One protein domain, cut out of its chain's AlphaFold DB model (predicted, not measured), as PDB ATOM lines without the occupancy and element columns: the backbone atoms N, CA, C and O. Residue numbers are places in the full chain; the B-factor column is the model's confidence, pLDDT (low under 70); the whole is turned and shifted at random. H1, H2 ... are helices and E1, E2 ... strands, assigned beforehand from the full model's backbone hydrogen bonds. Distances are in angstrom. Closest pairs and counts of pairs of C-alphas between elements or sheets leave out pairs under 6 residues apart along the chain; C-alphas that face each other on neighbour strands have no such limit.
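Overview. This is residues 161 to 249 of the 316 residues of an uncharacterized protein of Caldicellulosiruptor saccharolyticus (strain ATCC 43494 / DSM 8903 / Tp8T 6331) (UniProt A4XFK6). One strongly twisted sheet of five strands, curled like part of a barrel, has both helices over the same face: short H1, and H2, which runs along the strands. The long loop between E1 and E2 and the tight turn between E3 and E4 lie at opposite ends of the longest axis. The printed part has 89 residues, in the order E1 E2 E3 E4 E5 H1 H2; the sheet's order is E2 E1 E3 E4 E5, all antiparallel. The class is mixed, helices and strands. The whole is compact, with a radius of gyration of the C-alphas of 13.1 A, yet elongated, spanning 43 by 28 by 22 A.

Arrangement. E1, residues 161 to 168, and E2, residues 182 to 186, form a hairpin at 149 degrees, with N 168 and O 182 2.8 A apart. E3, residues 197 to 205, is E1's antiparallel neighbour at 152 degrees; N 163 and O 202 are 2.8 A apart. E4, residues 208 to 213, forms a hairpin with E3 at 148 degrees, with N 205 and O 208 2.8 A apart. E5, residues 218 to 224, forms a hairpin with E4 at 169 degrees; N 209 and O 224 are 2.8 A apart. E3, E4 and E5 are a meander, each strand the antiparallel neighbour of the one before. The edge strands E2 and E5 are apart. H1, residues 227 to 231, is on the sheet at a height of 5.7 A, only just over none of the strands: 2 of its C-alphas fall on E3 and 2 on E4. Its closest C-alphas to E4 are those of Ala 230 and Gly 210, 5.3 A. H2, residues 234 to 249, is on the same face at a height of 9.8 A; it and the sheet make two layers, a helix on one face of a sheet. H2 lies over E3 and runs along the strands, at 21 degrees to E3 on the local plane. The closest C-alphas of H2 and E5 are those of Phe 236 and Val 220, 6.3 A. H1 and H2 are close but not clearly touching, their closest C-alphas, Ala 230 and Phe 236, 7.5 A apart. Every O i to N i+4 pair is within hydrogen-bond range in H1, and 11 of 12 are in H2.

Along the chain. E1 begins at C-alpha 161, (238.574, 358.859, 462.239), and is 22.3 A long. E3 is 22.2 A long and E4 16.8 A. H2 runs 23.1 A to C-alpha 249 at (206.697, 350.393, 466.360).

Size, cuts and confidence. The C-alphas farthest apart are those of Lys 174 and Asp 206, 43.3 A. The printed part has no cut. The link from E1 to E2, residues 169 to 181, is long. Mean pLDDT of the printed part is 84.5; residues under 70 include 188 to 195 and 247 to 249.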
ATOM      1  N   LYS A 161     239.016 359.322 460.912       94.06
ATOM      2  CA  LYS A 161     238.574 358.859 462.239       94.06
ATOM      3  C   LYS A 161     237.126 358.379 462.191       94.06
ATOM      4  O   LYS A 161     236.343 358.885 461.383       94.06
ATOM      5  N   MET A 162     236.762 357.454 463.082       92.50
ATOM      6  CA  MET A 162     235.404 356.920 463.229       92.50
ATOM      7  C   MET A 162     235.046 356.724 464.711       92.50
ATOM      8  O   MET A 162     235.755 356.004 465.406       92.50
ATOM      9  N   ASN A 163     233.920 357.283 465.163       90.38
ATOM     10  CA  ASN A 163     233.340 357.015 466.483       90.38
ATOM     11  C   ASN A 163     231.910 356.489 466.340       90.38
ATOM     12  O   ASN A 163     231.098 357.035 465.594       90.38
ATOM     13  N   PHE A 164     231.569 355.462 467.108       87.25
ATOM     14  CA  PHE A 164     230.249 354.846 467.075       87.25
ATOM     15  C   PHE A 164     229.332 355.487 468.101       87.25
ATOM     16  O   PHE A 164     229.730 355.715 469.246       87.25
ATOM     17  N   VAL A 165     228.097 355.763 467.684       87.00
ATOM     18  CA  VAL A 165     227.113 356.428 468.534       87.00
ATOM     19  C   VAL A 165     226.265 355.399 469.266       87.00
ATOM     20  O   VAL A 165     225.769 354.437 468.678       87.00
ATOM     21  N   TYR A 166     226.071 355.621 470.559       83.56
ATOM     22  CA  TYR A 166     225.184 354.829 471.395       83.56
ATOM     23  C   TYR A 166     224.319 355.718 472.282       83.56
ATOM     24  O   TYR A 166     224.652 356.862 472.605       83.56
ATOM     25  N   ALA A 167     223.179 355.157 472.650       82.00
ATOM     26  CA  ALA A 167     222.154 355.765 473.471       82.00
ATOM     27  C   ALA A 167     222.330 355.342 474.932       82.00
ATOM     28  O   ALA A 167     222.307 354.154 475.239       82.00
ATOM     29  N   LEU A 168     222.467 356.282 475.857       76.81
ATOM     30  CA  LEU A 168     222.377 356.003 477.287       76.81
ATOM     31  C   LEU A 168     220.999 356.391 477.809       76.81
ATOM     32  O   LEU A 168     220.563 357.533 477.649       76.81
ATOM     33  N   TYR A 169     220.365 355.431 478.473       72.62
ATOM     34  CA  TYR A 169     219.169 355.644 479.274       72.62
ATOM     35  C   TYR A 169     219.573 355.825 480.734       72.62
ATOM     36  O   TYR A 169     220.495 355.156 481.207       72.62
ATOM     37  N   ASP A 170     218.896 356.731 481.435       70.94
ATOM     38  CA  ASP A 170     219.115 356.939 482.863       70.94
ATOM     39  C   ASP A 170     218.688 355.677 483.637       70.94
ATOM     40  O   ASP A 170     217.502 355.332 483.628       70.94
ATOM     41  N   PRO A 171     219.622 354.974 484.307       67.94
ATOM     42  CA  PRO A 171     219.308 353.739 485.016       67.94
ATOM     43  C   PRO A 171     218.418 353.964 486.246       67.94
ATOM     44  O   PRO A 171     217.840 353.005 486.755       67.94
ATOM     45  N   SER A 172     218.297 355.203 486.739       75.69
ATOM     46  CA  SER A 172     217.405 355.546 487.852       75.69
ATOM     47  C   SER A 172     215.931 355.621 487.435       75.69
ATOM     48  O   SER A 172     215.038 355.542 488.282       75.69
ATOM     49  N   VAL A 173     215.654 355.719 486.132       72.12
ATOM     50  CA  VAL A 173     214.298 355.809 485.593       72.12
ATOM     51  C   VAL A 173     213.809 354.411 485.221       72.12
ATOM     52  O   VAL A 173     214.288 353.795 484.277       72.12
ATOM     53  N   LYS A 174     212.802 353.908 485.949       73.06
ATOM     54  CA  LYS A 174     212.242 352.553 485.755       73.06
ATOM     55  C   LYS A 174     211.668 352.317 484.346       73.06
ATOM     56  O   LYS A 174     211.692 351.189 483.863       73.06
ATOM     57  N   TYR A 175     211.164 353.372 483.705       69.56
ATOM     58  CA  TYR A 175     210.633 353.369 482.338       69.56
ATOM     59  C   TYR A 175     211.117 354.631 481.613       69.56
ATOM     60  O   TYR A 175     210.397 355.631 481.590       69.56
ATOM     61  N   PRO A 176     212.359 354.641 481.104       66.19
ATOM     62  CA  PRO A 176     212.915 355.831 480.480       66.19
ATOM     63  C   PRO A 176     212.101 356.187 479.238       66.19
ATOM     64  O   PRO A 176     211.740 355.314 478.445       66.19
ATOM     65  N   ASN A 177     211.796 357.474 479.073       70.25
ATOM     66  CA  ASN A 177     211.139 357.960 477.869       70.25
ATOM     67  C   ASN A 177     212.087 357.709 476.680       70.25
ATOM     68  O   ASN A 177     213.171 358.289 476.654       70.25
ATOM     69  N   PRO A 178     211.713 356.892 475.677       64.94
ATOM     70  CA  PRO A 178     212.599 356.582 474.554       64.94
ATOM     71  C   PRO A 178     212.959 357.815 473.714       64.94
ATOM     72  O   PRO A 178     213.895 357.760 472.924       64.94
ATOM     73  N   LYS A 179     212.235 358.930 473.884       67.25
ATOM     74  CA  LYS A 179     212.518 360.214 473.230       67.25
ATOM     75  C   LYS A 179     213.546 361.067 473.981       67.25
ATOM     76  O   LYS A 179     214.098 361.991 473.391       67.25
ATOM     77  N   GLU A 180     213.827 360.760 475.245       73.00
ATOM     78  CA  GLU A 180     214.791 361.476 476.087       73.00
ATOM     79  C   GLU A 180     216.001 360.579 476.341       73.00
ATOM     80  O   GLU A 180     216.054 359.792 477.285       73.00
ATOM     81  N   VAL A 181     216.980 360.680 475.444       75.62
ATOM     82  CA  VAL A 181     218.175 359.842 475.455       75.62
ATOM     83  C   VAL A 181     219.429 360.700 475.446       75.62
ATOM     84  O   VAL A 181     219.518 361.695 474.727       75.62
ATOM     85  N   THR A 182     220.429 360.299 476.229       81.56
ATOM     86  CA  THR A 182     221.755 360.916 476.151       81.56
ATOM     87  C   THR A 182     222.576 360.188 475.101       81.56
ATOM     88  O   THR A 182     222.789 358.981 475.204       81.56
ATOM     89  N   LEU A 183     223.073 360.914 474.102       85.25
ATOM     90  CA  LEU A 183     223.945 360.341 473.084       85.25
ATOM     91  C   LEU A 183     225.403 360.436 473.509       85.25
ATOM     92  O   LEU A 183     225.868 361.470 473.993       85.25
ATOM     93  N   LYS A 184     226.139 359.351 473.287       83.12
ATOM     94  CA  LYS A 184     227.591 359.316 473.424       83.12
ATOM     95  C   LYS A 184     228.211 358.707 472.178       83.12
ATOM     96  O   LYS A 184     227.583 357.911 471.485       83.12
ATOM     97  N   ALA A 185     229.448 359.101 471.907       86.12
ATOM     98  CA  ALA A 185     230.239 358.587 470.805       86.12
ATOM     99  C   ALA A 185     231.573 358.072 471.347       86.12
ATOM    100  O   ALA A 185     232.242 358.790 472.091       86.12
ATOM    101  N   VAL A 186     231.949 356.851 470.981       83.25
ATOM    102  CA  VAL A 186     233.178 356.192 471.451       83.25
ATOM    103  C   VAL A 186     233.973 355.645 470.279       83.25
ATOM    104  O   VAL A 186     233.392 355.194 469.287       83.25
ATOM    105  N   ASP A 187     235.297 355.680 470.401       83.06
ATOM    106  CA  ASP A 187     236.150 354.828 469.584       83.06
ATOM    107  C   ASP A 187     236.085 353.422 470.179       83.06
ATOM    108  O   ASP A 187     236.513 353.165 471.303       83.06
ATOM    109  N   LEU A 188     235.485 352.501 469.439       66.94
ATOM    110  CA  LEU A 188     235.274 351.146 469.927       66.94
ATOM    111  C   LEU A 188     236.563 350.311 469.947       66.94
ATOM    112  O   LEU A 188     236.588 349.254 470.574       66.94
ATOM    113  N   LYS A 189     237.660 350.807 469.358       65.88
ATOM    114  CA  LYS A 189     238.994 350.224 469.566       65.88
ATOM    115  C   LYS A 189     239.458 350.329 471.020       65.88
ATOM    116  O   LYS A 189     240.323 349.565 471.431       65.88
ATOM    117  N   GLU A 190     238.857 351.215 471.815       67.12
ATOM    118  CA  GLU A 190     239.165 351.378 473.240       67.12
ATOM    119  C   GLU A 190     238.464 350.335 474.141       67.12
ATOM    120  O   GLU A 190     238.602 350.375 475.361       67.12
ATOM    121  N   GLY A 191     237.730 349.371 473.564       58.59
ATOM    122  CA  GLY A 191     237.245 348.177 474.272       58.59
ATOM    123  C   GLY A 191     235.979 348.361 475.115       58.59
ATOM    124  O   GLY A 191     235.593 347.447 475.845       58.59
ATOM    125  N   VAL A 192     235.305 349.512 475.022       62.84
ATOM    126  CA  VAL A 192     234.028 349.758 475.712       62.84
ATOM    127  C   VAL A 192     232.868 349.439 474.780       62.84
ATOM    128  O   VAL A 192     232.613 350.181 473.834       62.84
ATOM    129  N   TRP A 193     232.127 348.370 475.087       65.81
ATOM    130  CA  TRP A 193     231.007 347.913 474.265       65.81
ATOM    131  C   TRP A 193     229.639 348.171 474.928       65.81
ATOM    132  O   TRP A 193     229.154 347.315 475.665       65.81
ATOM    133  N   PRO A 194     228.985 349.330 474.719       66.88
ATOM    134  CA  PRO A 194     227.654 349.589 475.278       66.88
ATOM    135  C   PRO A 194     226.552 348.766 474.590       66.88
ATOM    136  O   PRO A 194     226.519 348.680 473.377       66.88
ATOM    137  N   ASN A 195     225.555 348.252 475.310       66.25
ATOM    138  CA  ASN A 195     224.482 347.417 474.725       66.25
ATOM    139  C   ASN A 195     223.413 348.188 473.906       66.25
ATOM    140  O   ASN A 195     222.316 347.683 473.678       66.25
ATOM    141  N   SER A 196     223.678 349.429 473.485       72.00
ATOM    142  CA  SER A 196     222.654 350.383 473.021       72.00
ATOM    143  C   SER A 196     223.088 351.231 471.820       72.00
ATOM    144  O   SER A 196     222.852 352.440 471.755       72.00
ATOM    145  N   TYR A 197     223.733 350.603 470.843       75.12
ATOM    146  CA  TYR A 197     224.201 351.291 469.641       75.12
ATOM    147  C   TYR A 197     223.077 351.802 468.749       75.12
ATOM    148  O   TYR A 197     221.999 351.208 468.619       75.12
ATOM    149  N   LEU A 198     223.397 352.891 468.064       84.75
ATOM    150  CA  LEU A 198     222.620 353.419 466.961       84.75
ATOM    151  C   LEU A 198     223.286 353.046 465.637       84.75
ATOM    152  O   LEU A 198     224.475 352.739 465.575       84.75
ATOM    153  N   GLU A 199     222.517 353.090 464.554       89.81
ATOM    154  CA  GLU A 199     223.014 352.803 463.207       89.81
ATOM    155  C   GLU A 199     223.711 354.023 462.585       89.81
ATOM    156  O   GLU A 199     223.606 354.258 461.382       89.81
ATOM    157  N   TYR A 200     224.434 354.781 463.412       91.75
ATOM    158  CA  TYR A 200     225.122 356.008 463.042       91.75
ATOM    159  C   TYR A 200     226.568 355.999 463.526       91.75
ATOM    160  O   TYR A 200     226.879 355.566 464.639       91.75
ATOM    161  N   ILE A 201     227.445 356.529 462.682       93.31
ATOM    162  CA  ILE A 201     228.881 356.612 462.914       93.31
ATOM    163  C   ILE A 201     229.302 358.060 462.661       93.31
ATOM    164  O   ILE A 201     229.059 358.608 461.584       93.31
ATOM    165  N   LEU A 202     229.929 358.686 463.652       95.38
ATOM    166  CA  LEU A 202     230.593 359.970 463.467       95.38
ATOM    167  C   LEU A 202     231.925 359.730 462.770       95.38
ATOM    168  O   LEU A 202     232.691 358.857 463.171       95.38
ATOM    169  N   VAL A 203     232.196 360.498 461.726       97.12
ATOM    170  CA  VAL A 203     233.337 360.268 460.838       97.12
ATOM    171  C   VAL A 203     234.018 361.580 460.486       97.12
ATOM    172  O   VAL A 203     233.352 362.613 460.384       97.12
ATOM    173  N   SER A 204     235.344 361.573 460.343       97.81
ATOM    174  CA  SER A 204     236.077 362.734 459.826       97.81
ATOM    175  C   SER A 204     236.621 362.469 458.431       97.81
ATOM    176  O   SER A 204     237.096 361.372 458.138       97.81
ATOM    177  N   LYS A 205     236.535 363.472 457.562       97.81
ATOM    178  CA  LYS A 205     237.017 363.447 456.184       97.81
ATOM    179  C   LYS A 205     237.519 364.838 455.818       97.81
ATOM    180  O   LYS A 205     236.826 365.818 456.087       97.81
ATOM    181  N   ASP A 206     238.710 364.911 455.233       96.94
ATOM    182  CA  ASP A 206     239.355 366.157 454.810       96.94
ATOM    183  C   ASP A 206     239.440 367.185 455.962       96.94
ATOM    184  O   ASP A 206     239.154 368.373 455.808       96.94
ATOM    185  N   GLY A 207     239.776 366.699 457.165       96.25
ATOM    186  CA  GLY A 207     239.871 367.508 458.384       96.25
ATOM    187  C   GLY A 207     238.540 367.994 458.976       96.25
ATOM    188  O   GLY A 207     238.558 368.740 459.958       96.25
ATOM    189  N   LYS A 208     237.387 367.591 458.423       98.50
ATOM    190  CA  LYS A 208     236.055 367.964 458.922       98.50
ATOM    191  C   LYS A 208     235.258 366.767 459.417       98.50
ATOM    192  O   LYS A 208     235.295 365.686 458.841       98.50
ATOM    193  N   CYS A 209     234.504 366.972 460.488       98.06
ATOM    194  CA  CYS A 209     233.633 365.987 461.110       98.06
ATOM    195  C   CYS A 209     232.206 366.072 460.557       98.06
ATOM    196  O   CYS A 209     231.671 367.162 460.337       98.06
ATOM    197  N   GLY A 210     231.590 364.906 460.395       97.88
ATOM    198  CA  GLY A 210     230.187 364.713 460.053       97.88
ATOM    199  C   GLY A 210     229.684 363.383 460.617       97.88
ATOM    200  O   GLY A 210     230.298 362.801 461.515       97.88
ATOM    201  N   ALA A 211     228.574 362.893 460.077       97.44
ATOM    202  CA  ALA A 211     227.979 361.626 460.478       97.44
ATOM    203  C   ALA A 211     227.444 360.880 459.260       97.44
ATOM    204  O   ALA A 211     226.857 361.490 458.362       97.44
ATOM    205  N   VAL A 212     227.604 359.562 459.266       97.44
ATOM    206  CA  VAL A 212     227.014 358.657 458.281       97.44
ATOM    207  C   VAL A 212     226.149 357.609 458.970       97.44
ATOM    208  O   VAL A 212     226.374 357.277 460.135       97.44
ATOM    209  N   ASP A 213     225.160 357.082 458.257       95.00
ATOM    210  CA  ASP A 213     224.462 355.873 458.685       95.00
ATOM    211  C   ASP A 213     225.290 354.607 458.370       95.00
ATOM    212  O   ASP A 213     226.318 354.644 457.689       95.00
ATOM    213  N   THR A 214     224.829 353.449 458.842       92.56
ATOM    214  CA  THR A 214     225.464 352.145 458.557       92.56
ATOM    215  C   THR A 214     225.294 351.649 457.112       92.56
ATOM    216  O   THR A 214     225.724 350.535 456.804       92.56
ATOM    217  N   ASN A 215     224.687 352.450 456.231       95.19
ATOM    218  CA  ASN A 215     224.674 352.254 454.781       95.19
ATOM    219  C   ASN A 215     225.710 353.159 454.078       95.19
ATOM    220  O   ASN A 215     225.902 353.045 452.870       95.19
ATOM    221  N   GLY A 216     226.367 354.065 454.811       95.75
ATOM    222  CA  GLY A 216     227.298 355.051 454.264       95.75
ATOM    223  C   GLY A 216     226.644 356.347 453.782       95.75
ATOM    224  O   GLY A 216     227.338 357.189 453.213       95.75
ATOM    225  N   ASN A 217     225.341 356.541 454.004       97.50
ATOM    226  CA  ASN A 217     224.669 357.786 453.645       97.50
ATOM    227  C   ASN A 217     225.080 358.895 454.608       97.50
ATOM    228  O   ASN A 217     225.084 358.698 455.822       97.50
ATOM    229  N   VAL A 218     225.374 360.078 454.073       97.94
ATOM    230  CA  VAL A 218     225.688 361.260 454.881       97.94
ATOM    231  C   VAL A 218     224.420 361.750 455.579       97.94
ATOM    232  O   VAL A 218     223.457 362.145 454.929       97.94
ATOM    233  N   VAL A 219     224.443 361.736 456.910       97.75
ATOM    234  CA  VAL A 219     223.375 362.251 457.783       97.75
ATOM    235  C   VAL A 219     223.696 363.679 458.218       97.75
ATOM    236  O   VAL A 219     222.828 364.549 458.220       97.75
ATOM    237  N   VAL A 220     224.968 363.933 458.537       97.81
ATOM    238  CA  VAL A 220     225.498 365.261 458.860       97.81
ATOM    239  C   VAL A 220     226.663 365.549 457.931       97.81
ATOM    240  O   VAL A 220     227.619 364.776 457.864       97.81
ATOM    241  N   GLU A 221     226.582 366.676 457.230       98.00
ATOM    242  CA  GLU A 221     227.624 367.156 456.321       98.00
ATOM    243  C   GLU A 221     228.969 367.355 457.039       98.00
ATOM    244  O   GLU A 221     229.023 367.753 458.205       98.00
ATOM    245  N   PHE A 222     230.067 367.130 456.314       98.12
ATOM    246  CA  PHE A 222     231.439 367.289 456.807       98.12
ATOM    247  C   PHE A 222     231.820 368.772 456.929       98.12
ATOM    248  O   PHE A 222     232.574 369.306 456.120       98.12
ATOM    249  N   LYS A 223     231.274 369.461 457.933       98.06
ATOM    250  CA  LYS A 223     231.475 370.909 458.136       98.06
ATOM    251  C   LYS A 223     232.049 371.272 459.507       98.06
ATOM    252  O   LYS A 223     232.532 372.389 459.689       98.06
ATOM    253  N   TYR A 224     232.028 370.340 460.455       98.06
ATOM    254  CA  TYR A 224     232.418 370.591 461.841       98.06
ATOM    255  C   TYR A 224     233.901 370.339 462.097       98.06
ATOM    256  O   TYR A 224     234.543 369.600 461.359       98.06
ATOM    257  N   ASN A 225     234.453 370.935 463.152       97.19
ATOM    258  CA  ASN A 225     235.845 370.710 463.555       97.19
ATOM    259  C   ASN A 225     235.965 369.609 464.619       97.19
ATOM    260  O   ASN A 225     237.070 369.176 464.939       97.19
ATOM    261  N   SER A 226     234.842 369.160 465.191       94.31
ATOM    262  CA  SER A 226     234.828 368.088 466.184       94.31
ATOM    263  C   SER A 226     233.592 367.194 466.084       94.31
ATOM    264  O   SER A 226     232.516 367.618 465.660       94.31
ATOM    265  N   PHE A 227     233.720 365.952 466.562       91.81
ATOM    266  CA  PHE A 227     232.585 365.035 466.713       91.81
ATOM    267  C   PHE A 227     231.528 365.541 467.689       91.81
ATOM    268  O   PHE A 227     230.355 365.246 467.502       91.81
ATOM    269  N   LYS A 228     231.910 366.345 468.689       88.94
ATOM    270  CA  LYS A 228     230.957 366.955 469.624       88.94
ATOM    271  C   LYS A 228     229.978 367.883 468.903       88.94
ATOM    272  O   LYS A 228     228.790 367.851 469.196       88.94
ATOM    273  N   GLU A 229     230.471 368.692 467.969       93.25
ATOM    274  CA  GLU A 229     229.623 369.587 467.178       93.25
ATOM    275  C   GLU A 229     228.744 368.804 466.195       93.25
ATOM    276  O   GLU A 229     227.554 369.078 466.106       93.25
ATOM    277  N   ALA A 230     229.299 367.787 465.519       92.56
ATOM    278  CA  ALA A 230     228.525 366.929 464.616       92.56
ATOM    279  C   ALA A 230     227.415 366.153 465.349       92.56
ATOM    280  O   ALA A 230     226.310 366.027 464.831       92.56
ATOM    281  N   LEU A 231     227.686 365.680 466.571       88.88
ATOM    282  CA  LEU A 231     226.704 365.017 467.434       88.88
ATOM    283  C   LEU A 231     225.582 365.972 467.883       88.88
ATOM    284  O   LEU A 231     224.473 365.521 468.153       88.88
ATOM    285  N   ALA A 232     225.872 367.273 467.969       87.19
ATOM    286  CA  ALA A 232     224.922 368.317 468.347       87.19
ATOM    287  C   ALA A 232     224.162 368.930 467.151       87.19
ATOM    288  O   ALA A 232     223.345 369.828 467.358       87.19
ATOM    289  N   ASP A 233     224.420 368.485 465.913       92.44
ATOM    290  CA  ASP A 233     223.705 368.968 464.724       92.44
ATOM    291  C   ASP A 233     222.222 368.557 464.790       92.44
ATOM    292  O   ASP A 233     221.879 367.423 465.140       92.44
ATOM    293  N   SER A 234     221.322 369.480 464.447       90.31
ATOM    294  CA  SER A 234     219.878 369.239 464.516       90.31
ATOM    295  C   SER A 234     219.426 368.114 463.585       90.31
ATOM    296  O   SER A 234     218.576 367.322 463.983       90.31
ATOM    297  N   LYS A 235     220.038 367.966 462.399       93.25
ATOM    298  CA  LYS A 235     219.754 366.850 461.481       93.25
ATOM    299  C   LYS A 235     220.125 365.514 462.114       93.25
ATOM    300  O   LYS A 235     219.438 364.517 461.899       93.25
ATOM    301  N   PHE A 236     221.193 365.482 462.915       92.75
ATOM    302  CA  PHE A 236     221.568 364.280 463.653       92.75
ATOM    303  C   PHE A 236     220.518 363.926 464.703       92.75
ATOM    304  O   PHE A 236     220.059 362.786 464.761       92.75
ATOM    305  N   ALA A 237     220.103 364.912 465.502       87.44
ATOM    306  CA  ALA A 237     219.069 364.728 466.511       87.44
ATOM    307  C   ALA A 237     217.746 364.246 465.886       87.44
ATOM    308  O   ALA A 237     217.152 363.286 466.376       87.44
ATOM    309  N   GLU A 238     217.321 364.846 464.772       90.06
ATOM    310  CA  GLU A 238     216.136 364.435 464.008       90.06
ATOM    311  C   GLU A 238     216.247 362.990 463.504       90.06
ATOM    312  O   GLU A 238     215.315 362.202 463.682       90.06
ATOM    313  N   ALA A 239     217.396 362.612 462.933       91.19
ATOM    314  CA  ALA A 239     217.638 361.256 462.445       91.19
ATOM    315  C   ALA A 239     217.555 360.221 463.577       91.19
ATOM    316  O   ALA A 239     216.886 359.194 463.442       91.19
ATOM    317  N   VAL A 240     218.166 360.515 464.727       88.62
ATOM    318  CA  VAL A 240     218.103 359.648 465.909       88.62
ATOM    319  C   VAL A 240     216.670 359.514 466.425       88.62
ATOM    320  O   VAL A 240     216.226 358.399 466.691       88.62
ATOM    321  N   GLN A 241     215.916 360.610 466.522       86.56
ATOM    322  CA  GLN A 241     214.517 360.564 466.960       86.56
ATOM    323  C   GLN A 241     213.642 359.750 465.998       86.56
ATOM    324  O   GLN A 241     212.841 358.926 466.445       86.56
ATOM    325  N   ALA A 242     213.833 359.907 464.684       88.12
ATOM    326  CA  ALA A 242     213.138 359.105 463.679       88.12
ATOM    327  C   ALA A 242     213.476 357.608 463.809       88.12
ATOM    328  O   ALA A 242     212.585 356.756 463.770       88.12
ATOM    329  N   MET A 243     214.752 357.277 464.027       85.50
ATOM    330  CA  MET A 243     215.200 355.901 464.250       85.50
ATOM    331  C   MET A 243     214.558 355.282 465.501       85.50
ATOM    332  O   MET A 243     214.085 354.144 465.455       85.50
ATOM    333  N   LEU A 244     214.530 356.016 466.617       81.94
ATOM    334  CA  LEU A 244     213.962 355.542 467.884       81.94
ATOM    335  C   LEU A 244     212.441 355.359 467.795       81.94
ATOM    336  O   LEU A 244     211.926 354.351 468.280       81.94
ATOM    337  N   ALA A 245     211.735 356.263 467.109       81.31
ATOM    338  CA  ALA A 245     210.297 356.143 466.862       81.31
ATOM    339  C   ALA A 245     209.941 354.922 465.993       81.31
ATOM    340  O   ALA A 245     208.932 354.256 466.226       81.31
ATOM    341  N   ASN A 246     210.783 354.586 465.013       78.25
ATOM    342  CA  ASN A 246     210.578 353.397 464.184       78.25
ATOM    343  C   ASN A 246     210.810 352.102 464.974       78.25
ATOM    344  O   ASN A 246     210.020 351.167 464.849       78.25
ATOM    345  N   LYS A 247     211.834 352.061 465.842       68.94
ATOM    346  CA  LYS A 247     212.110 350.896 466.700       68.94
ATOM    347  C   LYS A 247     210.985 350.597 467.695       68.94
ATOM    348  O   LYS A 247     210.713 349.428 467.949       68.94
ATOM    349  N   SER A 248     210.307 351.614 468.238       58.56
ATOM    350  CA  SER A 248     209.167 351.392 469.145       58.56
ATOM    351  C   SER A 248     207.946 350.773 468.457       58.56
ATOM    352  O   SER A 248     207.152 350.111 469.117       58.56
ATOM    353  N   ASN A 249     207.807 350.951 467.139       52.34
ATOM    354  CA  ASN A 249     206.697 350.393 466.360       52.34
ATOM    355  C   ASN A 249     206.984 348.978 465.834       52.34
ATOM    356  O   ASN A 249     206.062 348.267 465.444       52.34
TER     357      ASN A 249